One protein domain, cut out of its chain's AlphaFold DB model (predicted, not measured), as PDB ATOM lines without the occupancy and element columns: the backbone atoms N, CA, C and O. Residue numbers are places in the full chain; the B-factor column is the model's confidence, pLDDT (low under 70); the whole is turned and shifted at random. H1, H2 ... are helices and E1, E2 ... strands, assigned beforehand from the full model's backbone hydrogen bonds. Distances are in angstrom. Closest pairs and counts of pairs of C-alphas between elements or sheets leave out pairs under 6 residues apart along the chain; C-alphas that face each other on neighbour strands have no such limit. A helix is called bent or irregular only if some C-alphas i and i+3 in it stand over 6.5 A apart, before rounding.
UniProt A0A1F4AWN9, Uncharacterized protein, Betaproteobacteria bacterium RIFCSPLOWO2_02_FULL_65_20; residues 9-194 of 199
ATOM      1  N   CYS A   9     295.500 289.665  80.969       95.94
ATOM      2  CA  CYS A   9     294.217 289.543  80.276       95.94
ATOM      3  C   CYS A   9     293.290 288.549  80.986       95.94
ATOM      4  O   CYS A   9     292.087 288.794  81.068       95.94
ATOM      5  N   MET A  10     293.824 287.462  81.550       95.31
ATOM      6  CA  MET A  10     293.074 286.555  82.422       95.31
ATOM      7  C   MET A  10     292.542 287.294  83.658       95.31
ATOM      8  O   MET A  10     291.362 287.164  83.985       95.31
ATOM      9  N   LEU A  11     293.381 288.086  84.335       96.62
ATOM     10  CA  LEU A  11     292.964 288.875  85.500       96.62
ATOM     11  C   LEU A  11     291.932 289.945  85.123       96.62
ATOM     12  O   LEU A  11     290.952 290.124  85.848       96.62
ATOM     13  N   PHE A  12     292.104 290.607  83.974       96.56
ATOM     14  CA  PHE A  12     291.122 291.535  83.414       96.56
ATOM     15  C   PHE A  12     289.779 290.839  83.207       96.56
ATOM     16  O   PHE A  12     288.751 291.341  83.661       96.56
ATOM     17  N   TYR A  13     289.789 289.669  82.560       96.06
ATOM     18  CA  TYR A  13     288.579 288.910  82.274       96.06
ATOM     19  C   TYR A  13     287.833 288.593  83.574       96.06
ATOM     20  O   TYR A  13     286.643 288.866  83.685       96.06
ATOM     21  N   LEU A  14     288.536 288.069  84.582       95.50
ATOM     22  CA  LEU A  14     287.940 287.733  85.877       95.50
ATOM     23  C   LEU A  14     287.404 288.960  86.624       95.50
ATOM     24  O   LEU A  14     286.371 288.873  87.282       95.50
ATOM     25  N   LYS A  15     288.088 290.105  86.522       96.06
ATOM     26  CA  LYS A  15     287.669 291.361  87.158       96.06
ATOM     27  C   LYS A  15     286.399 291.942  86.538       96.06
ATOM     28  O   LYS A  15     285.573 292.490  87.263       96.06
ATOM     29  N   TYR A  16     286.253 291.814  85.222       95.19
ATOM     30  CA  TYR A  16     285.160 292.385  84.430       95.19
ATOM     31  C   TYR A  16     284.317 291.291  83.759       95.19
ATOM     32  O   TYR A  16     283.947 291.399  82.590       95.19
ATOM     33  N   ALA A  17     284.039 290.201  84.485       93.56
ATOM     34  CA  ALA A  17     283.408 289.004  83.925       93.56
ATOM     35  C   ALA A  17     282.041 289.292  83.281       93.56
ATOM     36  O   ALA A  17     281.746 288.758  82.216       93.56
ATOM     37  N   ALA A  18     281.235 290.178  83.877       92.88
ATOM     38  CA  ALA A  18     279.930 290.554  83.335       92.88
ATOM     39  C   ALA A  18     280.056 291.330  82.011       92.88
ATOM     40  O   ALA A  18     279.290 291.112  81.071       92.88
ATOM     41  N   GLU A  19     281.036 292.230  81.905       93.88
ATOM     42  CA  GLU A  19     281.332 292.940  80.665       93.88
ATOM     43  C   GLU A  19     281.890 292.005  79.593       93.88
ATOM     44  O   GLU A  19     281.500 292.139  78.433       93.88
ATOM     45  N   MET A  20     282.751 291.052  79.961       94.88
ATOM     46  CA  MET A  20     283.264 290.040  79.033       94.88
ATOM     47  C   MET A  20     282.151 289.119  78.534       94.88
ATOM     48  O   MET A  20     282.050 288.888  77.331       94.88
ATOM     49  N   GLU A  21     281.251 288.669  79.405       93.00
ATOM     50  CA  GLU A  21     280.080 287.893  78.993       93.00
ATOM     51  C   GLU A  21     279.224 288.685  77.993       93.00
ATOM     52  O   GLU A  21     278.856 288.187  76.930       93.00
ATOM     53  N   ARG A  22     278.975 289.967  78.285       94.00
ATOM     54  CA  ARG A  22     278.164 290.851  77.439       94.00
ATOM     55  C   ARG A  22     278.801 291.186  76.086       94.00
ATOM     56  O   ARG A  22     278.065 291.377  75.119       94.00
ATOM     57  N   LEU A  23     280.122 291.373  76.034       94.88
ATOM     58  CA  LEU A  23     280.820 291.958  74.878       94.88
ATOM     59  C   LEU A  23     281.666 290.964  74.075       94.88
ATOM     60  O   LEU A  23     281.953 291.239  72.911       94.88
ATOM     61  N   TYR A  24     282.094 289.860  74.687       93.56
ATOM     62  CA  TYR A  24     282.967 288.860  74.073       93.56
ATOM     63  C   TYR A  24     282.259 287.521  73.853       93.56
ATOM     64  O   TYR A  24     282.339 286.982  72.753       93.56
ATOM     65  N   GLU A  25     281.568 286.995  74.869       89.81
ATOM     66  CA  GLU A  25     280.947 285.657  74.799       89.81
ATOM     67  C   GLU A  25     279.557 285.666  74.149       89.81
ATOM     68  O   GLU A  25     279.139 284.669  73.561       89.81
ATOM     69  N   ALA A  26     278.818 286.775  74.259       90.44
ATOM     70  CA  ALA A  26     277.484 286.893  73.683       90.44
ATOM     71  C   ALA A  26     277.509 286.741  72.152       90.44
ATOM     72  O   ALA A  26     278.287 287.406  71.469       90.44
ATOM     73  N   GLU A  27     276.590 285.931  71.611       89.12
ATOM     74  CA  GLU A  27     276.399 285.786  70.156       89.12
ATOM     75  C   GLU A  27     276.143 287.144  69.481       89.12
ATOM     76  O   GLU A  27     276.662 287.416  68.399       89.12
ATOM     77  N   GLU A  28     275.390 288.013  70.162       92.50
ATOM     78  CA  GLU A  28     275.147 289.401  69.777       92.50
ATOM     79  C   GLU A  28     275.660 290.347  70.880       92.50
ATOM     80  O   GLU A  28     274.977 290.554  71.893       92.50
ATOM     81  N   PRO A  29     276.865 290.929  70.714       92.06
ATOM     82  CA  PRO A  29     277.430 291.857  71.683       92.06
ATOM     83  C   PRO A  29     276.558 293.101  71.864       92.06
ATOM     84  O   PRO A  29     276.283 293.838  70.916       92.06
ATOM     85  N   LYS A  30     276.161 293.377  73.107       92.62
ATOM     86  CA  LYS A  30     275.369 294.571  73.447       92.62
ATOM     87  C   LYS A  30     276.301 295.762  73.580       92.62
ATOM     88  O   LYS A  30     277.075 295.794  74.530       92.62
ATOM     89  N   VAL A  31     276.266 296.722  72.661       92.19
ATOM     90  CA  VAL A  31     277.258 297.818  72.582       92.19
ATOM     91  C   VAL A  31     276.749 299.181  73.047       92.19
ATOM     92  O   VAL A  31     277.448 300.189  72.921       92.19
ATOM     93  N   GLU A  32     275.538 299.238  73.592       90.88
ATOM     94  CA  GLU A  32     274.926 300.479  74.050       90.88
ATOM     95  C   GLU A  32     275.817 301.179  75.088       90.88
ATOM     96  O   GLU A  32     276.345 300.559  76.013       90.88
ATOM     97  N   GLY A  33     276.003 302.490  74.912       87.50
ATOM     98  CA  GLY A  33     276.824 303.318  75.798       87.50
ATOM     99  C   GLY A  33     278.337 303.231  75.566       87.50
ATOM    100  O   GLY A  33     279.074 303.955  76.235       87.50
ATOM    101  N   LEU A  34     278.821 302.406  74.628       90.38
ATOM    102  CA  LEU A  34     280.250 302.343  74.316       90.38
ATOM    103  C   LEU A  34     280.695 303.500  73.405       90.38
ATOM    104  O   LEU A  34     280.071 303.748  72.367       90.38
ATOM    105  N   PRO A  35     281.814 304.175  73.723       87.00
ATOM    106  CA  PRO A  35     282.454 305.080  72.783       87.00
ATOM    107  C   PRO A  35     283.128 304.257  71.678       87.00
ATOM    108  O   PRO A  35     283.971 303.414  71.962       87.00
ATOM    109  N   ASN A  36     282.770 304.512  70.419       92.88
ATOM    110  CA  ASN A  36     283.289 303.785  69.252       92.88
ATOM    111  C   ASN A  36     283.184 302.239  69.378       92.88
ATOM    112  O   ASN A  36     284.208 301.557  69.529       92.88
ATOM    113  N   PRO A  37     281.960 301.677  69.300       93.12
ATOM    114  CA  PRO A  37     281.688 300.250  69.489       93.12
ATOM    115  C   PRO A  37     282.623 299.301  68.735       93.12
ATOM    116  O   PRO A  37     283.141 298.356  69.322       93.12
ATOM    117  N   ASP A  38     282.907 299.581  67.463       94.25
ATOM    118  CA  ASP A  38     283.725 298.706  66.619       94.25
ATOM    119  C   ASP A  38     285.163 298.575  67.127       94.25
ATOM    120  O   ASP A  38     285.765 297.500  67.070       94.25
ATOM    121  N   GLN A  39     285.739 299.677  67.613       94.94
ATOM    122  CA  GLN A  39     287.089 299.668  68.163       94.94
ATOM    123  C   GLN A  39     287.125 298.920  69.496       94.94
ATOM    124  O   GLN A  39     288.030 298.111  69.710       94.94
ATOM    125  N   VAL A  40     286.130 299.150  70.356       94.25
ATOM    126  CA  VAL A  40     286.030 298.474  71.653       94.25
ATOM    127  C   VAL A  40     285.857 296.970  71.461       94.25
ATOM    128  O   VAL A  40     286.606 296.203  72.055       94.25
ATOM    129  N   LEU A  41     284.959 296.527  70.576       95.44
ATOM    130  CA  LEU A  41     284.758 295.101  70.306       95.44
ATOM    131  C   LEU A  41     286.025 294.421  69.772       95.44
ATOM    132  O   LEU A  41     286.342 293.302  70.173       95.44
ATOM    133  N   LYS A  42     286.803 295.096  68.913       95.94
ATOM    134  CA  LYS A  42     288.099 294.570  68.448       95.94
ATOM    135  C   LYS A  42     289.094 294.386  69.594       95.94
ATOM    136  O   LYS A  42     289.790 293.373  69.631       95.94
ATOM    137  N   GLN A  43     289.167 295.349  70.511       95.31
ATOM    138  CA  GLN A  43     290.050 295.269  71.675       95.31
ATOM    139  C   GLN A  43     289.595 294.183  72.652       95.31
ATOM    140  O   GLN A  43     290.407 293.360  73.059       95.31
ATOM    141  N   ILE A  44     288.298 294.125  72.957       95.69
ATOM    142  CA  ILE A  44     287.708 293.103  73.826       95.69
ATOM    143  C   ILE A  44     287.950 291.701  73.270       95.69
ATOM    144  O   ILE A  44     288.335 290.812  74.022       95.69
ATOM    145  N   LYS A  45     287.824 291.507  71.953       95.50
ATOM    146  CA  LYS A  45     288.154 290.227  71.324       95.50
ATOM    147  C   LYS A  45     289.617 289.835  71.538       95.50
ATOM    148  O   LYS A  45     289.891 288.699  71.908       95.50
ATOM    149  N   LEU A  46     290.549 290.769  71.342       96.38
ATOM    150  CA  LEU A  46     291.972 290.517  71.574       96.38
ATOM    151  C   LEU A  46     292.253 290.147  73.039       96.38
ATOM    152  O   LEU A  46     293.028 289.223  73.292       96.38
ATOM    153  N   VAL A  47     291.621 290.849  73.984       95.88
ATOM    154  CA  VAL A  47     291.728 290.564  75.421       95.88
ATOM    155  C   VAL A  47     291.158 289.183  75.738       95.88
ATOM    156  O   VAL A  47     291.845 288.394  76.375       95.88
ATOM    157  N   GLY A  48     289.960 288.848  75.250       95.25
ATOM    158  CA  GLY A  48     289.329 287.544  75.469       95.25
ATOM    159  C   GLY A  48     290.143 286.382  74.894       95.25
ATOM    160  O   GLY A  48     290.423 285.413  75.597       95.25
ATOM    161  N   ASP A  49     290.618 286.507  73.653       95.06
ATOM    162  CA  ASP A  49     291.462 285.493  73.005       95.06
ATOM    163  C   ASP A  49     292.809 285.319  73.737       95.06
ATOM    164  O   ASP A  49     293.323 284.205  73.866       95.06
ATOM    165  N   THR A  50     293.378 286.414  74.252       95.69
ATOM    166  CA  THR A  50     294.623 286.379  75.033       95.69
ATOM    167  C   THR A  50     294.403 285.772  76.416       95.69
ATOM    168  O   THR A  50     295.167 284.891  76.802       95.69
ATOM    169  N   ALA A  51     293.335 286.157  77.117       95.19
ATOM    170  CA  ALA A  51     292.943 285.587  78.403       95.19
ATOM    171  C   ALA A  51     292.759 284.071  78.294       95.19
ATOM    172  O   ALA A  51     293.289 283.314  79.096       95.19
ATOM    173  N   ASN A  52     292.088 283.617  77.240       93.25
ATOM    174  CA  ASN A  52     291.908 282.208  76.923       93.25
ATOM    175  C   ASN A  52     293.237 281.436  76.801       93.25
ATOM    176  O   ASN A  52     293.372 280.330  77.331       93.25
ATOM    177  N   ARG A  53     294.241 282.023  76.135       93.00
ATOM    178  CA  ARG A  53     295.588 281.439  76.044       93.00
ATOM    179  C   ARG A  53     296.288 281.421  77.403       93.00
ATOM    180  O   ARG A  53     296.841 280.391  77.774       93.00
ATOM    181  N   GLU A  54     296.249 282.527  78.138       94.50
ATOM    182  CA  GLU A  54     296.866 282.646  79.466       94.50
ATOM    183  C   GLU A  54     296.260 281.654  80.465       94.50
ATOM    184  O   GLU A  54     296.982 281.025  81.232       94.50
ATOM    185  N   VAL A  55     294.943 281.444  80.414       94.12
ATOM    186  CA  VAL A  55     294.254 280.442  81.232       94.12
ATOM    187  C   VAL A  55     294.712 279.035  80.876       94.12
ATOM    188  O   VAL A  55     294.997 278.243  81.774       94.12
ATOM    189  N   ALA A  56     294.808 278.714  79.583       92.12
ATOM    190  CA  ALA A  56     295.301 277.414  79.151       92.12
ATOM    191  C   ALA A  56     296.736 277.180  79.656       92.12
ATOM    192  O   ALA A  56     297.009 276.135  80.245       92.12
ATOM    193  N   GLU A  57     297.628 278.161  79.502       92.50
ATOM    194  CA  GLU A  57     299.001 278.099  80.016       92.50
ATOM    195  C   GLU A  57     299.040 277.938  81.542       92.50
ATOM    196  O   GLU A  57     299.808 277.121  82.056       92.50
ATOM    197  N   PHE A  58     298.179 278.643  82.274       94.12
ATOM    198  CA  PHE A  58     298.115 278.531  83.723       94.12
ATOM    199  C   PHE A  58     297.615 277.152  84.162       94.12
ATOM    200  O   PHE A  58     298.232 276.506  85.010       94.12
ATOM    201  N   LEU A  59     296.549 276.634  83.553       93.69
ATOM    202  CA  LEU A  59     296.043 275.294  83.854       93.69
ATOM    203  C   LEU A  59     297.079 274.204  83.531       93.69
ATOM    204  O   LEU A  59     297.171 273.220  84.266       93.69
ATOM    205  N   GLU A  60     297.912 274.387  82.502       92.25
ATOM    206  CA  GLU A  60     299.045 273.493  82.215       92.25
ATOM    207  C   GLU A  60     300.052 273.424  83.370       92.25
ATOM    208  O   GLU A  60     300.613 272.358  83.625       92.25
ATOM    209  N   THR A  61     300.252 274.509  84.128       93.31
ATOM    210  CA  THR A  61     301.149 274.492  85.302       93.31
ATOM    211  C   THR A  61     300.645 273.588  86.431       93.31
ATOM    212  O   THR A  61     301.444 273.060  87.202       93.31
ATOM    213  N   CYS A  62     299.335 273.331  86.498       93.75
ATOM    214  CA  CYS A  62     298.745 272.418  87.479       93.75
ATOM    215  C   CYS A  62     298.949 270.935  87.118       93.75
ATOM    216  O   CYS A  62     298.883 270.073  87.996       93.75
ATOM    217  N   VAL A  63     299.192 270.620  85.840       94.19
ATOM    218  CA  VAL A  63     299.207 269.243  85.316       94.19
ATOM    219  C   VAL A  63     300.259 268.350  85.984       94.19
ATOM    220  O   VAL A  63     299.874 267.260  86.414       94.19
ATOM    221  N   PRO A  64     301.545 268.747  86.112       94.31
ATOM    222  CA  PRO A  64     302.590 267.827  86.558       94.31
ATOM    223  C   PRO A  64     302.319 267.216  87.935       94.31
ATOM    224  O   PRO A  64     302.397 266.000  88.073       94.31
ATOM    225  N   GLY A  65     301.922 268.029  88.920       93.56
ATOM    226  CA  GLY A  65     301.657 267.539  90.279       93.56
ATOM    227  C   GLY A  65     300.422 266.637  90.370       93.56
ATOM    228  O   GLY A  65     300.424 265.659  91.115       93.56
ATOM    229  N   ILE A  66     299.380 266.915  89.574       95.62
ATOM    230  CA  ILE A  66     298.190 266.054  89.500       95.62
ATOM    231  C   ILE A  66     298.552 264.715  88.847       95.62
ATOM    232  O   ILE A  66     298.213 263.655  89.374       95.62
ATOM    233  N   GLU A  67     299.256 264.741  87.711       95.31
ATOM    234  CA  GLU A  67     299.656 263.519  87.011       95.31
ATOM    235  C   GLU A  67     300.624 262.672  87.831       95.31
ATOM    236  O   GLU A  67     300.464 261.456  87.869       95.31
ATOM    237  N   GLU A  68     301.611 263.284  88.483       95.94
ATOM    238  CA  GLU A  68     302.558 262.582  89.348       95.94
ATOM    239  C   GLU A  68     301.826 261.839  90.469       95.94
ATOM    240  O   GLU A  68     302.000 260.626  90.618       95.94
ATOM    241  N   HIS A  69     300.944 262.536  91.191       96.38
ATOM    242  CA  HIS A  69     300.170 261.933  92.268       96.38
ATOM    243  C   HIS A  69     299.300 260.774  91.763       96.38
ATOM    244  O   HIS A  69     299.408 259.653  92.261       96.38
ATOM    245  N   PHE A  70     298.473 260.998  90.736       94.94
ATOM    246  CA  PHE A  70     297.551 259.963  90.265       94.94
ATOM    247  C   PHE A  70     298.249 258.814  89.529       94.94
ATOM    248  O   PHE A  70     297.809 257.678  89.664       94.94
ATOM    249  N   ARG A  71     299.377 259.022  88.835       94.44
ATOM    250  CA  ARG A  71     300.177 257.901  88.290       94.44
ATOM    251  C   ARG A  71     300.678 256.966  89.391       94.44
ATOM    252  O   ARG A  71     300.788 255.762  89.159       94.44
ATOM    253  N   ALA A  72     300.965 257.494  90.582       94.81
ATOM    254  CA  ALA A  72     301.410 256.683  91.709       94.81
ATOM    255  C   ALA A  72     300.294 255.785  92.265       94.81
ATOM    256  O   ALA A  72     300.587 254.665  92.684       94.81
ATOM    257  N   ILE A  73     299.028 256.221  92.224       94.00
ATOM    258  CA  ILE A  73     297.902 255.546  92.901       94.00
ATOM    259  C   ILE A  73     296.831 254.961  91.958       94.00
ATOM    260  O   ILE A  73     295.963 254.200  92.382       94.00
ATOM    261  N   SER A  74     296.862 255.282  90.666       92.88
ATOM    262  CA  SER A  74     295.801 254.928  89.720       92.88
ATOM    263  C   SER A  74     296.296 254.872  88.270       92.88
ATOM    264  O   SER A  74     297.461 255.117  87.965       92.88
ATOM    265  N   THR A  75     295.395 254.537  87.345       92.25
ATOM    266  CA  THR A  75     295.521 255.004  85.959       92.25
ATOM    267  C   THR A  75     295.069 256.460  85.893       92.25
ATOM    268  O   THR A  75     294.123 256.855  86.582       92.25
ATOM    269  N   VAL A  76     295.740 257.260  85.072       93.38
ATOM    270  CA  VAL A  76     295.343 258.638  84.790       93.38
ATOM    271  C   VAL A  76     295.600 258.936  83.324       93.38
ATOM    272  O   VAL A  76     296.679 258.669  82.796       93.38
ATOM    273  N   GLN A  77     294.585 259.469  82.658       92.75
ATOM    274  CA  GLN A  77     294.658 259.896  81.274       92.75
ATOM    275  C   GLN A  77     294.192 261.337  81.180       92.75
ATOM    276  O   GLN A  77     293.066 261.674  81.543       92.75
ATOM    277  N   ARG A  78     295.042 262.192  80.626       91.25
ATOM    278  CA  ARG A  78     294.674 263.570  80.353       91.25
ATOM    279  C   ARG A  78     293.655 263.657  79.218       91.25
ATOM    280  O   ARG A  78     293.851 263.062  78.158       91.25
ATOM    281  N   ILE A  79     292.596 264.436  79.422       89.06
ATOM    282  CA  ILE A  79     291.586 264.720  78.403       89.06
ATOM    283  C   ILE A  79     291.879 266.089  77.801       89.06
ATOM    284  O   ILE A  79     291.811 267.113  78.477       89.06
ATOM    285  N   ARG A  80     292.202 266.109  76.507       74.38
ATOM    286  CA  ARG A  80     292.331 267.353  75.746       74.38
ATOM    287  C   ARG A  80     290.941 267.791  75.301       74.38
ATOM    288  O   ARG A  80     290.388 267.216  74.368       74.38
ATOM    289  N   LYS A  81     290.369 268.777  75.988       68.50
ATOM    290  CA  LYS A  81     289.187 269.504  75.512       68.50
ATOM    291  C   LYS A  81     289.607 270.800  74.828       68.50
ATOM    292  O   LYS A  81     290.702 271.298  75.055       68.50
ATOM    293  N   LYS A  82     288.713 271.315  73.982       59.25
ATOM    294  CA  LYS A  82     288.828 272.648  73.379       59.25
ATOM    295  C   LYS A  82     288.390 273.761  74.349       59.25
ATOM    296  O   LYS A  82     288.683 274.919  74.091       59.25
ATOM    297  N   ASP A  83     287.716 273.408  75.448       62.22
ATOM    298  CA  ASP A  83     287.296 274.351  76.489       62.22
ATOM    299  C   ASP A  83     288.519 274.888  77.235       62.22
ATOM    300  O   ASP A  83     289.205 274.144  77.936       62.22
ATOM    301  N   MET A  84     288.791 276.182  77.069       72.50
ATOM    302  CA  MET A  84     290.048 276.793  77.515       72.50
ATOM    303  C   MET A  84     290.107 277.036  79.029       72.50
ATOM    304  O   MET A  84     291.198 277.168  79.564       72.50
ATOM    305  N   TRP A  85     288.967 276.995  79.733       89.62
ATOM    306  CA  TRP A  85     288.855 277.294  81.172       89.62
ATOM    307  C   TRP A  85     288.707 276.060  82.072       89.62
ATOM    308  O   TRP A  85     288.374 276.172  83.258       89.62
ATOM    309  N   VAL A  86     288.944 274.864  81.525       91.38
ATOM    310  CA  VAL A  86     288.887 273.617  82.288       91.38
ATOM    311  C   VAL A  86     290.001 272.655  81.897       91.38
ATOM    312  O   VAL A  86     290.218 272.324  80.734       91.38
ATOM    313  N   LEU A  87     290.675 272.133  82.915       92.88
ATOM    314  CA  LEU A  87     291.573 270.996  82.814       92.88
ATOM    315  C   LEU A  87     290.821 269.743  83.254       92.88
ATOM    316  O   LEU A  87     290.108 269.770  84.254       92.88
ATOM    317  N   SER A  88     290.967 268.632  82.532       93.69
ATOM    318  CA  SER A  88     290.292 267.377  82.874       93.69
ATOM    319  C   SER A  88     291.194 266.163  82.697       93.69
ATOM    320  O   SER A  88     291.962 266.058  81.738       93.69
ATOM    321  N   PHE A  89     291.028 265.203  83.598       93.75
ATOM    322  CA  PHE A  89     291.651 263.892  83.562       93.75
ATOM    323  C   PHE A  89     290.597 262.824  83.786       93.75
ATOM    324  O   PHE A  89     289.641 263.011  84.535       93.75
ATOM    325  N   LYS A  90     290.812 261.680  83.159       93.06
ATOM    326  CA  LYS A  90     290.062 260.458  83.371       93.06
ATOM    327  C   LYS A  90     290.903 259.559  84.278       93.06
ATOM    328  O   LYS A  90     292.074 259.317  83.988       93.06
ATOM    329  N   VAL A  91     290.328 259.130  85.396       93.25
ATOM    330  CA  VAL A  91     291.014 258.418  86.482       93.25
ATOM    331  C   VAL A  91     290.285 257.118  86.774       93.25
ATOM    332  O   VAL A  91     289.061 257.095  86.868       93.25
ATOM    333  N   GLY A  92     291.035 256.031  86.936       90.75
ATOM    334  CA  GLY A  92     290.467 254.745  87.334       90.75
ATOM    335  C   GLY A  92     291.497 253.812  87.968       90.75
ATOM    336  O   GLY A  92     292.701 254.065  87.862       90.75
ATOM    337  N   PRO A  93     291.070 252.722  88.621       88.19
ATOM    338  CA  PRO A  93     291.976 251.776  89.270       88.19
ATOM    339  C   PRO A  93     292.991 251.160  88.293       88.19
ATOM    340  O   PRO A  93     292.655 250.877  87.146       88.19
ATOM    341  N   LYS A  94     294.218 250.857  88.749       83.12
ATOM    342  CA  LYS A  94     295.300 250.276  87.913       83.12
ATOM    343  C   LYS A  94     294.927 248.974  87.186       83.12
ATOM    344  O   LYS A  94     295.540 248.644  86.179       83.12
ATOM    345  N   LYS A  95     293.965 248.216  87.722       74.69
ATOM    346  CA  LYS A  95     293.521 246.911  87.197       74.69
ATOM    347  C   LYS A  95     292.138 246.952  86.531       74.69
ATOM    348  O   LYS A  95     291.639 245.901  86.145       74.69
ATOM    349  N   ALA A  96     291.504 248.121  86.432       65.62
ATOM    350  CA  ALA A  96     290.186 248.257  85.817       65.62
ATOM    351  C   ALA A  96     290.316 248.490  84.305       65.62
ATOM    352  O   ALA A  96     291.164 249.264  83.868       65.62
ATOM    353  N   THR A  97     289.475 247.823  83.512       55.75
ATOM    354  CA  THR A  97     289.555 247.850  82.042       55.75
ATOM    355  C   THR A  97     288.597 248.838  81.377       55.75
ATOM    356  O   THR A  97     288.905 249.283  80.280       55.75
ATOM    357  N   ASP A  98     287.492 249.242  82.025       56.47
ATOM    358  CA  ASP A  98     286.424 249.998  81.334       56.47
ATOM    359  C   ASP A  98     285.885 251.245  82.051       56.47
ATOM    360  O   ASP A  98     285.194 252.059  81.432       56.47
ATOM    361  N   ARG A  99     286.149 251.427  83.347       62.44
ATOM    362  CA  ARG A  99     285.436 252.422  84.166       62.44
ATOM    363  C   ARG A  99     286.402 253.417  84.778       62.44
ATOM    364  O   ARG A  99     287.475 253.055  85.253       62.44
ATOM    365  N   GLN A 100     286.066 254.690  84.599       72.44
ATOM    366  CA  GLN A 100     286.877 255.808  85.046       72.44
ATOM    367  C   GLN A 100     285.952 256.985  85.370       72.44
ATOM    368  O   GLN A 100     285.034 257.298  84.603       72.44
ATOM    369  N   PHE A 101     286.216 257.642  86.491       90.94
ATOM    370  CA  PHE A 101     285.630 258.932  86.832       90.94
ATOM    371  C   PHE A 101     286.520 260.056  86.307       90.94
ATOM    372  O   PHE A 101     287.597 259.816  85.755       90.94
ATOM    373  N   TRP A 102     286.033 261.287  86.395       93.25
ATOM    374  CA  TRP A 102     286.766 262.445  85.913       93.25
ATOM    375  C   TRP A 102     287.181 263.300  87.096       93.25
ATOM    376  O   TRP A 102     286.438 263.451  88.061       93.25
ATOM    377  N   ILE A 103     288.366 263.872  87.002       94.81
ATOM    378  CA  ILE A 103     288.812 264.939  87.889       94.81
ATOM    379  C   ILE A 103     289.241 266.116  87.039       94.81
ATOM    380  O   ILE A 103     289.562 265.959  85.857       94.81
ATOM    381  N   GLY A 104     289.309 267.288  87.640       94.81
ATOM    382  CA  GLY A 104     289.778 268.443  86.910       94.81
ATOM    383  C   GLY A 104     289.873 269.690  87.748       94.81
ATOM    384  O   GLY A 104     289.573 269.696  88.937       94.81
ATOM    385  N   VAL A 105     290.296 270.753  87.090       95.19
ATOM    386  CA  VAL A 105     290.326 272.095  87.657       95.19
ATOM    387  C   VAL A 105     289.560 272.973  86.692       95.19
ATOM    388  O   VAL A 105     289.907 273.022  85.514       95.19
ATOM    389  N   ASN A 106     288.498 273.615  87.160       93.06
ATOM    390  CA  ASN A 106     287.833 274.673  86.410       93.06
ATOM    391  C   ASN A 106     288.127 276.018  87.065       93.06
ATOM    392  O   ASN A 106     288.292 276.098  88.281       93.06
ATOM    393  N   ILE A 107     288.166 277.074  86.265       93.88
ATOM    394  CA  ILE A 107     288.098 278.433  86.790       93.88
ATOM    395  C   ILE A 107     286.643 278.877  86.710       93.88
ATOM    396  O   ILE A 107     286.015 278.823  85.656       93.88
ATOM    397  N   ASP A 108     286.085 279.248  87.855       91.19
ATOM    398  CA  ASP A 108     284.764 279.843  87.943       91.19
ATOM    399  C   ASP A 108     284.870 281.359  87.778       91.19
ATOM    400  O   ASP A 108     285.456 282.042  88.624       91.19
ATOM    401  N   LEU A 109     284.296 281.859  86.684       90.31
ATOM    402  CA  LEU A 109     284.323 283.273  86.315       90.31
ATOM    403  C   LEU A 109     283.554 284.145  87.314       90.31
ATOM    404  O   LEU A 109     284.028 285.212  87.687       90.31
ATOM    405  N   ASN A 110     282.409 283.667  87.807       86.12
ATOM    406  CA  ASN A 110     281.547 284.423  88.720       86.12
ATOM    407  C   ASN A 110     282.169 284.572  90.110       86.12
ATOM    408  O   ASN A 110     281.939 285.553  90.812       86.12
ATOM    409  N   GLN A 111     282.932 283.568  90.538       89.00
ATOM    410  CA  GLN A 111     283.558 283.539  91.856       89.00
ATOM    411  C   GLN A 111     285.024 283.966  91.849       89.00
ATOM    412  O   GLN A 111     285.612 284.010  92.940       89.00
ATOM    413  N   ALA A 112     285.596 284.218  90.665       94.12
ATOM    414  CA  ALA A 112     287.028 284.392  90.435       94.12
ATOM    415  C   ALA A 112     287.846 283.351  91.219       94.12
ATOM    416  O   ALA A 112     288.673 283.674  92.076       94.12
ATOM    417  N   ALA A 113     287.534 282.072  91.000       94.88
ATOM    418  CA  ALA A 113     288.062 280.984  91.816       94.88
ATOM    419  C   ALA A 113     288.518 279.791  90.977       94.88
ATOM    420  O   ALA A 113     287.856 279.394  90.022       94.88
ATOM    421  N   LEU A 114     289.620 279.175  91.393       95.19
ATOM    422  CA  LEU A 114     290.033 277.850  90.952       95.19
ATOM    423  C   LEU A 114     289.285 276.796  91.754       95.19
ATOM    424  O   LEU A 114     289.302 276.798  92.988       95.19
ATOM    425  N   ILE A 115     288.663 275.874  91.037       94.00
ATOM    426  CA  ILE A 115     287.790 274.850  91.584       94.00
ATOM    427  C   ILE A 115     288.338 273.485  91.150       94.00
ATOM    428  O   ILE A 115     288.080 273.038  90.031       94.00
ATOM    429  N   PRO A 116     289.123 272.804  91.997       95.06
ATOM    430  CA  PRO A 116     289.411 271.389  91.828       95.06
ATOM    431  C   PRO A 116     288.142 270.570  92.080       95.06
ATOM    432  O   PRO A 116     287.460 270.756  93.093       95.06
ATOM    433  N   TRP A 117     287.816 269.657  91.173       94.12
ATOM    434  CA  TRP A 117     286.563 268.909  91.198       94.12
ATOM    435  C   TRP A 117     286.751 267.431  90.866       94.12
ATOM    436  O   TRP A 117     287.738 267.014  90.255       94.12
ATOM    437  N   VAL A 118     285.744 266.650  91.255       94.06
ATOM    438  CA  VAL A 118     285.563 265.245  90.877       94.06
ATOM    439  C   VAL A 118     284.174 265.097  90.284       94.06
ATOM    440  O   VAL A 118     283.208 265.614  90.840       94.06
ATOM    441  N   TRP A 119     284.072 264.393  89.165       92.62
ATOM    442  CA  TRP A 119     282.812 264.088  88.515       92.62
ATOM    443  C   TRP A 119     282.669 262.594  88.268       92.62
ATOM    444  O   TRP A 119     283.548 261.948  87.692       92.62
ATOM    445  N   CYS A 120     281.506 262.070  88.636       88.62
ATOM    446  CA  CYS A 120     281.066 260.728  88.297       88.62
ATOM    447  C   CYS A 120     279.687 260.779  87.651       88.62
ATOM    448  O   CYS A 120     278.825 261.573  88.021       88.62
ATOM    449  N   ARG A 121     279.420 259.843  86.740       86.12
ATOM    450  CA  ARG A 121     278.057 259.637  86.251       86.12
ATOM    451  C   ARG A 121     277.157 259.185  87.407       86.12
ATOM    452  O   ARG A 121     277.496 258.240  88.110       86.12
ATOM    453  N   GLY A 122     275.975 259.788  87.528       83.38
ATOM    454  CA  GLY A 122     274.968 259.384  88.520       83.38
ATOM    455  C   GLY A 122     274.232 260.533  89.207       83.38
ATOM    456  O   GLY A 122     273.391 260.260  90.061       83.38
ATOM    457  N   GLY A 123     274.520 261.784  88.833       87.06
ATOM    458  CA  GLY A 123     273.831 262.962  89.360       87.06
ATOM    459  C   GLY A 123     273.973 263.075  90.875       87.06
ATOM    460  O   GLY A 123     275.004 262.692  91.432       87.06
ATOM    461  N   ARG A 124     272.910 263.521  91.551       87.94
ATOM    462  CA  ARG A 124     272.917 263.744  93.004       87.94
ATOM    463  C   ARG A 124     273.378 262.539  93.832       87.94
ATOM    464  O   ARG A 124     274.167 262.693  94.756       87.94
ATOM    465  N   ARG A 125     272.970 261.320  93.460       88.38
ATOM    466  CA  ARG A 125     273.394 260.095  94.161       88.38
ATOM    467  C   ARG A 125     274.913 259.909  94.126       88.38
ATOM    468  O   ARG A 125     275.500 259.485  95.116       88.38
ATOM    469  N   ALA A 126     275.547 260.201  92.991       89.38
ATOM    470  CA  ALA A 126     277.000 260.111  92.883       89.38
ATOM    471  C   ALA A 126     277.692 261.178  93.741       89.38
ATOM    472  O   ALA A 126     278.723 260.895  94.343       89.38
ATOM    473  N   GLU A 127     277.114 262.377  93.829       91.19
ATOM    474  CA  GLU A 127     277.614 263.462  94.681       91.19
ATOM    475  C   GLU A 127     277.595 263.065  96.158       91.19
ATOM    476  O   GLU A 127     278.623 263.162  96.825       91.19
ATOM    477  N   ASP A 128     276.467 262.544  96.647       89.81
ATOM    478  CA  ASP A 128     276.320 262.129  98.044       89.81
ATOM    479  C   ASP A 128     277.294 260.985  98.405       89.81
ATOM    480  O   ASP A 128     277.934 261.010  99.460       89.81
ATOM    481  N   GLU A 129     277.481 260.008  97.508       91.25
ATOM    482  CA  GLU A 129     278.458 258.927  97.705       91.25
ATOM    483  C   GLU A 129     279.906 259.433  97.681       91.25
ATOM    484  O   GLU A 129     280.709 259.027  98.522       91.25
ATOM    485  N   MET A 130     280.260 260.345  96.769       91.69
ATOM    486  CA  MET A 130     281.602 260.937  96.742       91.69
ATOM    487  C   MET A 130     281.888 261.743  98.010       91.69
ATOM    488  O   MET A 130     282.982 261.624  98.559       91.69
ATOM    489  N   VAL A 131     280.916 262.507  98.522       91.38
ATOM    490  CA  VAL A 131     281.042 263.216  99.808       91.38
ATOM    491  C   VAL A 131     281.284 262.226 100.949       91.38
ATOM    492  O   VAL A 131     282.145 262.466 101.794       91.38
ATOM    493  N   ARG A 132     280.575 261.090 100.966       90.75
ATOM    494  CA  ARG A 132     280.760 260.040 101.977       90.75
ATOM    495  C   ARG A 132     282.144 259.389 101.903       90.75
ATOM    496  O   ARG A 132     282.726 259.107 102.947       90.75
ATOM    497  N   ILE A 133     282.650 259.125 100.696       91.38
ATOM    498  CA  ILE A 133     283.955 258.479 100.479       91.38
ATOM    499  C   ILE A 133     285.097 259.430 100.831       91.38
ATOM    500  O   ILE A 133     285.969 259.078 101.621       91.38
ATOM    501  N   LEU A 134     285.091 260.627 100.248       89.50
ATOM    502  CA  LEU A 134     286.196 261.573 100.363       89.50
ATOM    503  C   LEU A 134     286.175 262.342 101.696       89.50
ATOM    504  O   LEU A 134     287.224 262.756 102.195       89.50
ATOM    505  N   GLY A 135     284.993 262.505 102.302       79.88
ATOM    506  CA  GLY A 135     284.804 263.183 103.583       79.88
ATOM    507  C   GLY A 135     285.301 264.636 103.589       79.88
ATOM    508  O   GLY A 135     285.276 265.333 102.580       79.88
ATOM    509  N   ARG A 136     285.770 265.108 104.753       68.00
ATOM    510  CA  ARG A 136     286.632 266.308 104.891       68.00
ATOM    511  C   ARG A 136     286.018 267.657 104.473       68.00
ATOM    512  O   ARG A 136     286.739 268.568 104.084       68.00
ATOM    513  N   GLY A 137     284.701 267.824 104.605       67.06
ATOM    514  CA  GLY A 137     284.043 269.111 104.337       67.06
ATOM    515  C   GLY A 137     283.843 269.428 102.851       67.06
ATOM    516  O   GLY A 137     283.542 270.573 102.516       67.06
ATOM    517  N   ILE A 138     283.977 268.420 101.980       80.25
ATOM    518  CA  ILE A 138     283.646 268.502 100.552       80.25
ATOM    519  C   ILE A 138     282.169 268.854 100.390       80.25
ATOM    520  O   ILE A 138     281.297 268.274 101.043       80.25
ATOM    521  N   LYS A 139     281.894 269.824  99.516       70.81
ATOM    522  CA  LYS A 139     280.544 270.335  99.276       70.81
ATOM    523  C   LYS A 139     280.056 269.944  97.889       70.81
ATOM    524  O   LYS A 139     280.790 269.991  96.901       70.81
ATOM    525  N   VAL A 140     278.771 269.619  97.830       74.12
ATOM    526  CA  VAL A 140     278.018 269.513  96.583       74.12
ATOM    527  C   VAL A 140     277.659 270.926  96.136       74.12
ATOM    528  O   VAL A 140     277.137 271.706  96.931       74.12
ATOM    529  N   ARG A 141     277.929 271.273  94.874       67.06
ATOM    530  CA  ARG A 141     277.675 272.630  94.353       67.06
ATOM    531  C   ARG A 141     276.210 272.893  93.974       67.06
ATOM    532  O   ARG A 141     275.881 273.991  93.546       67.06
ATOM    533  N   GLY A 142     275.343 271.892  94.142       61.16
ATOM    534  CA  GLY A 142     273.909 271.978  93.847       61.16
ATOM    535  C   GLY A 142     273.567 271.887  92.359       61.16
ATOM    536  O   GLY A 142     272.464 272.249  91.975       61.16
ATOM    537  N   TRP A 143     274.499 271.428  91.522       64.19
ATOM    538  CA  TRP A 143     274.279 271.254  90.082       64.19
ATOM    539  C   TRP A 143     273.600 269.933  89.723       64.19
ATOM    540  O   TRP A 143     273.169 269.768  88.586       64.19
ATOM    541  N   GLU A 144     273.551 268.987  90.669       73.06
ATOM    542  CA  GLU A 144     273.038 267.620  90.484       73.06
ATOM    543  C   GLU A 144     273.637 266.912  89.259       73.06
ATOM    544  O   GLU A 144     273.068 265.975  88.694       73.06
ATOM    545  N   SER A 145     274.825 267.353  88.849       81.06
ATOM    546  CA  SER A 145     275.519 266.907  87.651       81.06
ATOM    547  C   SER A 145     276.309 265.630  87.897       81.06
ATOM    548  O   SER A 145     276.730 264.982  86.939       81.06
ATOM    549  N   GLY A 146     276.513 265.253  89.164       86.81
ATOM    550  CA  GLY A 146     277.475 264.234  89.557       86.81
ATOM    551  C   GLY A 146     278.830 264.826  89.941       86.81
ATOM    552  O   GLY A 146     279.816 264.097  89.889       86.81
ATOM    553  N   THR A 147     278.905 266.126  90.260       91.00
ATOM    554  CA  THR A 147     280.159 266.842  90.549       91.00
ATOM    555  C   THR A 147     280.263 267.218  92.024       91.00
ATOM    556  O   THR A 147     279.361 267.838  92.584       91.00
ATOM    557  N   VAL A 148     281.414 266.946  92.637       92.06
ATOM    558  CA  VAL A 148     281.785 267.500  93.946       92.06
ATOM    559  C   VAL A 148     282.990 268.423  93.818       92.06
ATOM    560  O   VAL A 148     283.888 268.183  93.007       92.06
ATOM    561  N   VAL A 149     283.005 269.482  94.626       92.31
ATOM    562  CA  VAL A 149     284.104 270.451  94.678       92.31
ATOM    563  C   VAL A 149     285.012 270.111  95.849       92.31
ATOM    564  O   VAL A 149     284.555 270.027  96.990       92.31
ATOM    565  N   LEU A 150     286.302 269.932  95.569       92.56
ATOM    566  CA  LEU A 150     287.306 269.604  96.582       92.56
ATOM    567  C   LEU A 150     287.733 270.840  97.375       92.56
ATOM    568  O   LEU A 150     287.957 270.758  98.579       92.56
ATOM    569  N   ALA A 151     287.845 271.984  96.698       92.19
ATOM    570  CA  ALA A 151     288.211 273.258  97.298       92.19
ATOM    571  C   ALA A 151     287.699 274.430  96.455       92.19
ATOM    572  O   ALA A 151     287.522 274.309  95.244       92.19
ATOM    573  N   GLU A 152     287.518 275.580  97.097       93.31
ATOM    574  CA  GLU A 152     287.333 276.862  96.421       93.31
ATOM    575  C   GLU A 152     288.565 277.726  96.696       93.31
ATOM    576  O   GLU A 152     288.776 278.198  97.815       93.31
ATOM    577  N   ILE A 153     289.417 277.890  95.686       95.38
ATOM    578  CA  ILE A 153     290.676 278.624  95.803       95.38
ATOM    579  C   ILE A 153     290.483 279.979  95.131       95.38
ATOM    580  O   ILE A 153     290.522 280.084  93.906       95.38
ATOM    581  N   LYS A 154     290.260 281.027  95.929       96.75
ATOM    582  CA  LYS A 154     290.118 282.390  95.407       96.75
ATOM    583  C   LYS A 154     291.380 282.832  94.669       96.75
ATOM    584  O   LYS A 154     292.483 282.711  95.205       96.75
ATOM    585  N   ILE A 155     291.188 283.357  93.464       96.50
ATOM    586  CA  ILE A 155     292.225 284.036  92.695       96.50
ATOM    587  C   ILE A 155     292.255 285.484  93.199       96.50
ATOM    588  O   ILE A 155     291.221 286.155  93.150       96.50
ATOM    589  N   PRO A 156     293.382 285.974  93.739       94.62
ATOM    590  CA  PRO A 156     293.459 287.346  94.216       94.62
ATOM    591  C   PRO A 156     293.494 288.285  93.008       94.62
ATOM    592  O   PRO A 156     294.486 288.344  92.291       94.62
ATOM    593  N   ILE A 157     292.390 288.989  92.767       94.88
ATOM    594  CA  ILE A 157     292.301 289.992  91.704       94.88
ATOM    595  C   ILE A 157     292.845 291.316  92.251       94.88
ATOM    596  O   ILE A 157     292.255 291.852  93.194       94.88
ATOM    597  N   PRO A 158     293.946 291.851  91.701       93.62
ATOM    598  CA  PRO A 158     294.540 293.073  92.216       93.62
ATOM    599  C   PRO A 158     293.706 294.314  91.867       93.62
ATOM    600  O   PRO A 158     292.890 294.339  90.930       93.62
ATOM    601  N   GLU A 159     293.925 295.395  92.619       92.12
ATOM    602  CA  GLU A 159     293.311 296.690  92.313       92.12
ATOM    603  C   GLU A 159     293.818 297.232  90.973       92.12
ATOM    604  O   GLU A 159     293.023 297.748  90.181       92.12
ATOM    605  N   ARG A 160     295.108 297.039  90.690       93.12
ATOM    606  CA  ARG A 160     295.768 297.380  89.426       93.12
ATOM    607  C   ARG A 160     296.208 296.100  88.730       93.12
ATOM    608  O   ARG A 160     296.838 295.257  89.353       93.12
ATOM    609  N   LEU A 161     295.838 295.926  87.465       90.25
ATOM    610  CA  LEU A 161     296.039 294.653  86.759       90.25
ATOM    611  C   LEU A 161     297.514 294.364  86.449       90.25
ATOM    612  O   LEU A 161     297.873 293.216  86.218       90.25
ATOM    613  N   GLU A 162     298.363 295.387  86.517       89.00
ATOM    614  CA  GLU A 162     299.811 295.296  86.364       89.00
ATOM    615  C   GLU A 162     300.508 294.720  87.611       89.00
ATOM    616  O   GLU A 162     301.700 294.402  87.565       89.00
ATOM    617  N   GLU A 163     299.803 294.611  88.745       91.81
ATOM    618  CA  GLU A 163     300.347 294.004  89.960       91.81
ATOM    619  C   GLU A 163     300.468 292.478  89.793       91.81
ATOM    620  O   GLU A 163     299.499 291.817  89.410       91.81
ATOM    621  N   PRO A 164     301.642 291.890  90.097       91.38
ATOM    622  CA  PRO A 164     301.881 290.470  89.881       91.38
ATOM    623  C   PRO A 164     301.026 289.602  90.809       91.38
ATOM    624  O   PRO A 164     300.928 289.851  92.014       91.38
ATOM    625  N   VAL A 165     300.452 288.537  90.246       93.75
ATOM    626  CA  VAL A 165     299.750 287.490  90.994       93.75
ATOM    627  C   VAL A 165     300.467 286.162  90.798       93.75
ATOM    628  O   VAL A 165     300.316 285.508  89.766       93.75
ATOM    629  N   GLU A 166     301.219 285.757  91.816       94.00
ATOM    630  CA  GLU A 166     302.088 284.581  91.759       94.00
ATOM    631  C   GLU A 166     301.292 283.269  91.622       94.00
ATOM    632  O   GLU A 166     300.435 282.930  92.452       94.00
ATOM    633  N   CYS A 167     301.628 282.489  90.593       93.00
ATOM    634  CA  CYS A 167     300.964 281.229  90.257       93.00
ATOM    635  C   CYS A 167     301.233 280.123  91.279       93.00
ATOM    636  O   CYS A 167     300.332 279.342  91.596       93.00
ATOM    637  N   ASP A 168     302.456 280.050  91.810       93.06
ATOM    638  CA  ASP A 168     302.939 278.913  92.603       93.06
ATOM    639  C   ASP A 168     302.045 278.616  93.810       93.06
ATOM    640  O   ASP A 168     301.732 277.461  94.106       93.06
ATOM    641  N   SER A 169     301.559 279.665  94.479       93.69
ATOM    642  CA  SER A 169     300.680 279.518  95.641       93.69
ATOM    643  C   SER A 169     299.311 278.920  95.285       93.69
ATOM    644  O   SER A 169     298.739 278.163  96.072       93.69
ATOM    645  N   LEU A 170     298.784 279.232  94.098       96.19
ATOM    646  CA  LEU A 170     297.519 278.699  93.596       96.19
ATOM    647  C   LEU A 170     297.697 277.249  93.143       96.19
ATOM    648  O   LEU A 170     296.904 276.387  93.527       96.19
ATOM    649  N   VAL A 171     298.776 276.969  92.408       96.06
ATOM    650  CA  VAL A 171     299.142 275.617  91.963       96.06
ATOM    651  C   VAL A 171     299.334 274.687  93.160       96.06
ATOM    652  O   VAL A 171     298.770 273.592  93.180       96.06
ATOM    653  N   ALA A 172     300.043 275.128  94.201       95.75
ATOM    654  CA  ALA A 172     300.251 274.343  95.415       95.75
ATOM    655  C   ALA A 172     298.927 273.983  96.114       95.75
ATOM    656  O   ALA A 172     298.741 272.846  96.546       95.75
ATOM    657  N   LYS A 173     297.965 274.917  96.181       96.19
ATOM    658  CA  LYS A 173     296.630 274.651  96.750       96.19
ATOM    659  C   LYS A 173     295.828 273.656  95.909       96.19
ATOM    660  O   LYS A 173     295.159 272.790  96.467       96.19
ATOM    661  N   VAL A 174     295.912 273.749  94.580       95.81
ATOM    662  CA  VAL A 174     295.295 272.773  93.666       95.81
ATOM    663  C   VAL A 174     295.887 271.384  93.898       95.81
ATOM    664  O   VAL A 174     295.146 270.418  94.078       95.81
ATOM    665  N   GLN A 175     297.215 271.275  93.949       95.62
ATOM    666  CA  GLN A 175     297.903 270.012  94.219       95.62
ATOM    667  C   GLN A 175     297.507 269.446  95.584       95.62
ATOM    668  O   GLN A 175     297.195 268.262  95.685       95.62
ATOM    669  N   GLN A 176     297.435 270.286  96.618       94.62
ATOM    670  CA  GLN A 176     297.008 269.881  97.955       94.62
ATOM    671  C   GLN A 176     295.580 269.316  97.972       94.62
ATOM    672  O   GLN A 176     295.328 268.334  98.672       94.62
ATOM    673  N   ALA A 177     294.657 269.890  97.192       93.69
ATOM    674  CA  ALA A 177     293.285 269.390  97.090       93.69
ATOM    675  C   ALA A 177     293.239 267.939  96.571       93.69
ATOM    676  O   ALA A 177     292.452 267.126  97.060       93.69
ATOM    677  N   PHE A 178     294.124 267.593  95.632       95.31
ATOM    678  CA  PHE A 178     294.222 266.245  95.068       95.31
ATOM    679  C   PHE A 178     295.122 265.294  95.857       95.31
ATOM    680  O   PHE A 178     294.836 264.104  95.890       95.31
ATOM    681  N   ALA A 179     296.155 265.790  96.538       92.62
ATOM    682  CA  ALA A 179     297.156 264.974  97.236       92.62
ATOM    683  C   ALA A 179     296.576 264.072  98.338       92.62
ATOM    684  O   ALA A 179     297.235 263.151  98.816       92.62
ATOM    685  N   SER A 180     295.347 264.356  98.768       87.81
ATOM    686  CA  SER A 180     294.656 263.626  99.824       87.81
ATOM    687  C   SER A 180     293.974 262.332  99.349       87.81
ATOM    688  O   SER A 180     293.436 261.601 100.189       87.81
ATOM    689  N   PHE A 181     293.998 262.059  98.037       93.56
ATOM    690  CA  PHE A 181     293.477 260.835  97.434       93.56
ATOM    691  C   PHE A 181     294.394 259.643  97.703       93.56
ATOM    692  O   PHE A 181     295.621 259.734  97.707       93.56
ATOM    693  N   THR A 182     293.773 258.484  97.884       93.62
ATOM    694  CA  THR A 182     294.458 257.200  98.038       93.62
ATOM    695  C   THR A 182     294.008 256.202  96.972       93.62
ATOM    696  O   THR A 182     292.957 256.374  96.348       93.62
ATOM    697  N   GLU A 183     294.750 255.099  96.797       93.19
ATOM    698  CA  GLU A 183     294.313 253.989  95.925       93.19
ATOM    699  C   GLU A 183     292.912 253.473  96.321       93.19
ATOM    700  O   GLU A 183     292.114 253.088  95.464       93.19
ATOM    701  N   ARG A 184     292.583 253.508  97.625       92.44
ATOM    702  CA  ARG A 184     291.277 253.097  98.157       92.44
ATOM    703  C   ARG A 184     290.162 254.051  97.739       92.44
ATOM    704  O   ARG A 184     289.086 253.574  97.382       92.44
ATOM    705  N   ASP A 185     290.408 255.358  97.765       93.19
ATOM    706  CA  ASP A 185     289.414 256.362  97.362       93.19
ATOM    707  C   ASP A 185     289.101 256.234  95.873       93.19
ATOM    708  O   ASP A 185     287.936 256.196  95.484       93.19
ATOM    709  N   VAL A 186     290.140 256.062  95.048       92.75
ATOM    710  CA  VAL A 186     289.999 255.815  93.605       92.75
ATOM    711  C   VAL A 186     289.139 254.577  93.343       92.75
ATOM    712  O   VAL A 186     288.209 254.637  92.539       92.75
ATOM    713  N   ALA A 187     289.413 253.462  94.029       90.56
ATOM    714  CA  ALA A 187     288.634 252.234  93.881       90.56
ATOM    715  C   ALA A 187     287.180 252.389  94.359       90.56
ATOM    716  O   ALA A 187     286.258 251.880  93.722       90.56
ATOM    717  N   ALA A 188     286.959 253.103  95.464       91.06
ATOM    718  CA  ALA A 188     285.625 253.329  96.007       91.06
ATOM    719  C   ALA A 188     284.773 254.220  95.086       91.06
ATOM    720  O   ALA A 188     283.604 253.913  94.853       91.06
ATOM    721  N   ILE A 189     285.358 255.289  94.533       91.00
ATOM    722  CA  ILE A 189     284.674 256.200  93.603       91.00
ATOM    723  C   ILE A 189     284.344 255.490  92.291       91.00
ATOM    724  O   ILE A 189     283.218 255.594  91.804       91.00
ATOM    725  N   ASP A 190     285.274 254.705  91.747       88.06
ATOM    726  CA  ASP A 190     284.999 253.875  90.571       88.06
ATOM    727  C   ASP A 190     283.824 252.904  90.821       88.06
ATOM    728  O   ASP A 190     282.946 252.722  89.970       88.06
ATOM    729  N   GLY A 191     283.715 252.382  92.048       85.50
ATOM    730  CA  GLY A 191     282.590 251.571  92.518       85.50
ATOM    731  C   GLY A 191     281.221 252.268  92.474       85.50
ATOM    732  O   GLY A 191     280.214 251.596  92.241       85.50
ATOM    733  N   ILE A 192     281.145 253.602  92.598       86.25
ATOM    734  CA  ILE A 192     279.878 254.352  92.446       86.25
ATOM    735  C   ILE A 192     279.298 254.117  91.051       86.25
ATOM    736  O   ILE A 192     278.103 253.860  90.894       86.25
ATOM    737  N   THR A 193     280.160 254.142  90.033       65.94
ATOM    738  CA  THR A 193     279.753 253.926  88.638       65.94
ATOM    739  C   THR A 193     279.325 252.479  88.359       65.94
ATOM    740  O   THR A 193     278.708 252.203  87.329       65.94
ATOM    741  N   THR A 194     279.614 251.564  89.294       55.25
ATOM    742  CA  THR A 194     279.379 250.121  89.182       55.25
ATOM    743  C   THR A 194     278.023 249.671  89.722       55.25
ATOM    744  O   THR A 194     277.495 248.684  89.219       55.25
TER     745      THR A 194
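AT A GLANCE: This is residues 9 to 194 of the 199 residues of an uncharacterized protein of Betaproteobacteria bacterium RIFCSPLOWO2_02_FULL_65_20 (UniProt A0A1F4AWN9). A twisted sheet of five strands has helices covering one face, and the long helix H3 runs along that face and then far past the sheet, where H1 and H2 pack on its first arm as a small head. H3b and H5 lie side by side along the strands, H6 crosses them, and H4 packs on E5 at one edge. The printed part has 186 residues with six named helices and five named strands, in the order H1, H2, H3, E1, E2, E3, E4, H4, E5, H5, H6. The sheet's order is E1, E2, E3, E4, E5, all antiparallel, and the class is mixed, helices and strands. The whole is compact, with a radius of gyration of the C-alphas of 18.5 A, but elongated in outline, spanning 60 by 31 by 29 A.

IN THESE COORDINATES: The strands are E1, residues 75 to 79, E2, residues 86 to 92 and 19.6 A long, E3, residues 101 to 108 and 21.0 A long, E4, residues 113 to 119 and 18.0 A long, and E5, residues 147 to 149. E3 bends by 52 degrees at residue 105. H3, residues 37 to 73, was assigned as one helix by its hydrogen bonds but is bent, with C-alphas 61 and 64 6.9 A apart. Its arms are H3a, residues 37 to 61 and 35.9 A long, and H3b, residues 64 to 73 and 14.6 A long, at a steep tilt of 40 degrees. H3a begins at C-alpha 37, (281.688, 300.250, 69.489). H1 is residues 9 to 15, H2 residues 17 to 25, H4 residues 123 to 134 and 16.6 A long, H5 residues 167 to 179 and 18.1 A long. H6, residues 183 to 192 and 14.9 A long, ends at C-alpha 192, (279.878, 254.352, 92.446).

HOW THE PARTS SIT: E1 to E4 form a meander, each strand the antiparallel neighbour of the one before, and each successive two are a hairpin. Within hydrogen-bond range are N 77 and O 90 across the pair E1 and E2 at 2.8 A, N 89 and O 103 across the pair E2 and E3 at 2.8 A, and N 106 and O 115 across the pair E3 and E4 at 3.0 A. The edge strand E5 is beside E4, with N 148 and O 118 at 2.9 A. The sheet is only just strongly twisted, with C-alphas up to 4.3 A off its best plane. With H3a, H3b, H4, H5 and H6 on one face it makes two layers. H3b lies over E1 and E2 at a height over the sheet of 9.1 A. H5, at 9.6 A, runs along the strands at 21 degrees to E4 on the local plane. H5 touches H3b with residues 175 to 179 alone, the closest C-alphas being Gly 65 and Gln 175, 6.0 A. H6 runs across the strands at 85 degrees to E2 on the local plane. H6 touches H4 at a shallow tilt of 22 degrees, opposite ways; the closest C-alphas are Ala 126 and Ile 192, 6.5 A. H1 touches H3a about perpendicular at 79 degrees, closest at Met 10 and Ala 51, C-alphas 4.1 A apart. H2 touches H3a too, closest at Tyr 24 and Lys 45, C-alphas 6.0 A apart, and is not on the sheet. Every O i to N i+4 pair is within hydrogen-bond range in H1, H3a, H3b, H4, H5 and H6, and 4 of 5 are in H2.

THE WHOLE: The C-alphas farthest apart are those of Pro 35 and Lys 95, 60.9 A. The printed part has no cut. The long links are H2 to H3, H4 to E5 and E5 to H5. Residues 150 to 166 have no named element, but residues 153 to 154 pair antiparallel with residues 113 to 114 of E4. The mean pLDDT of the printed part is 89.6; under 70 are residues 81 to 83, 96 to 99, 136 to 137, 141 to 143 and 193 to 194.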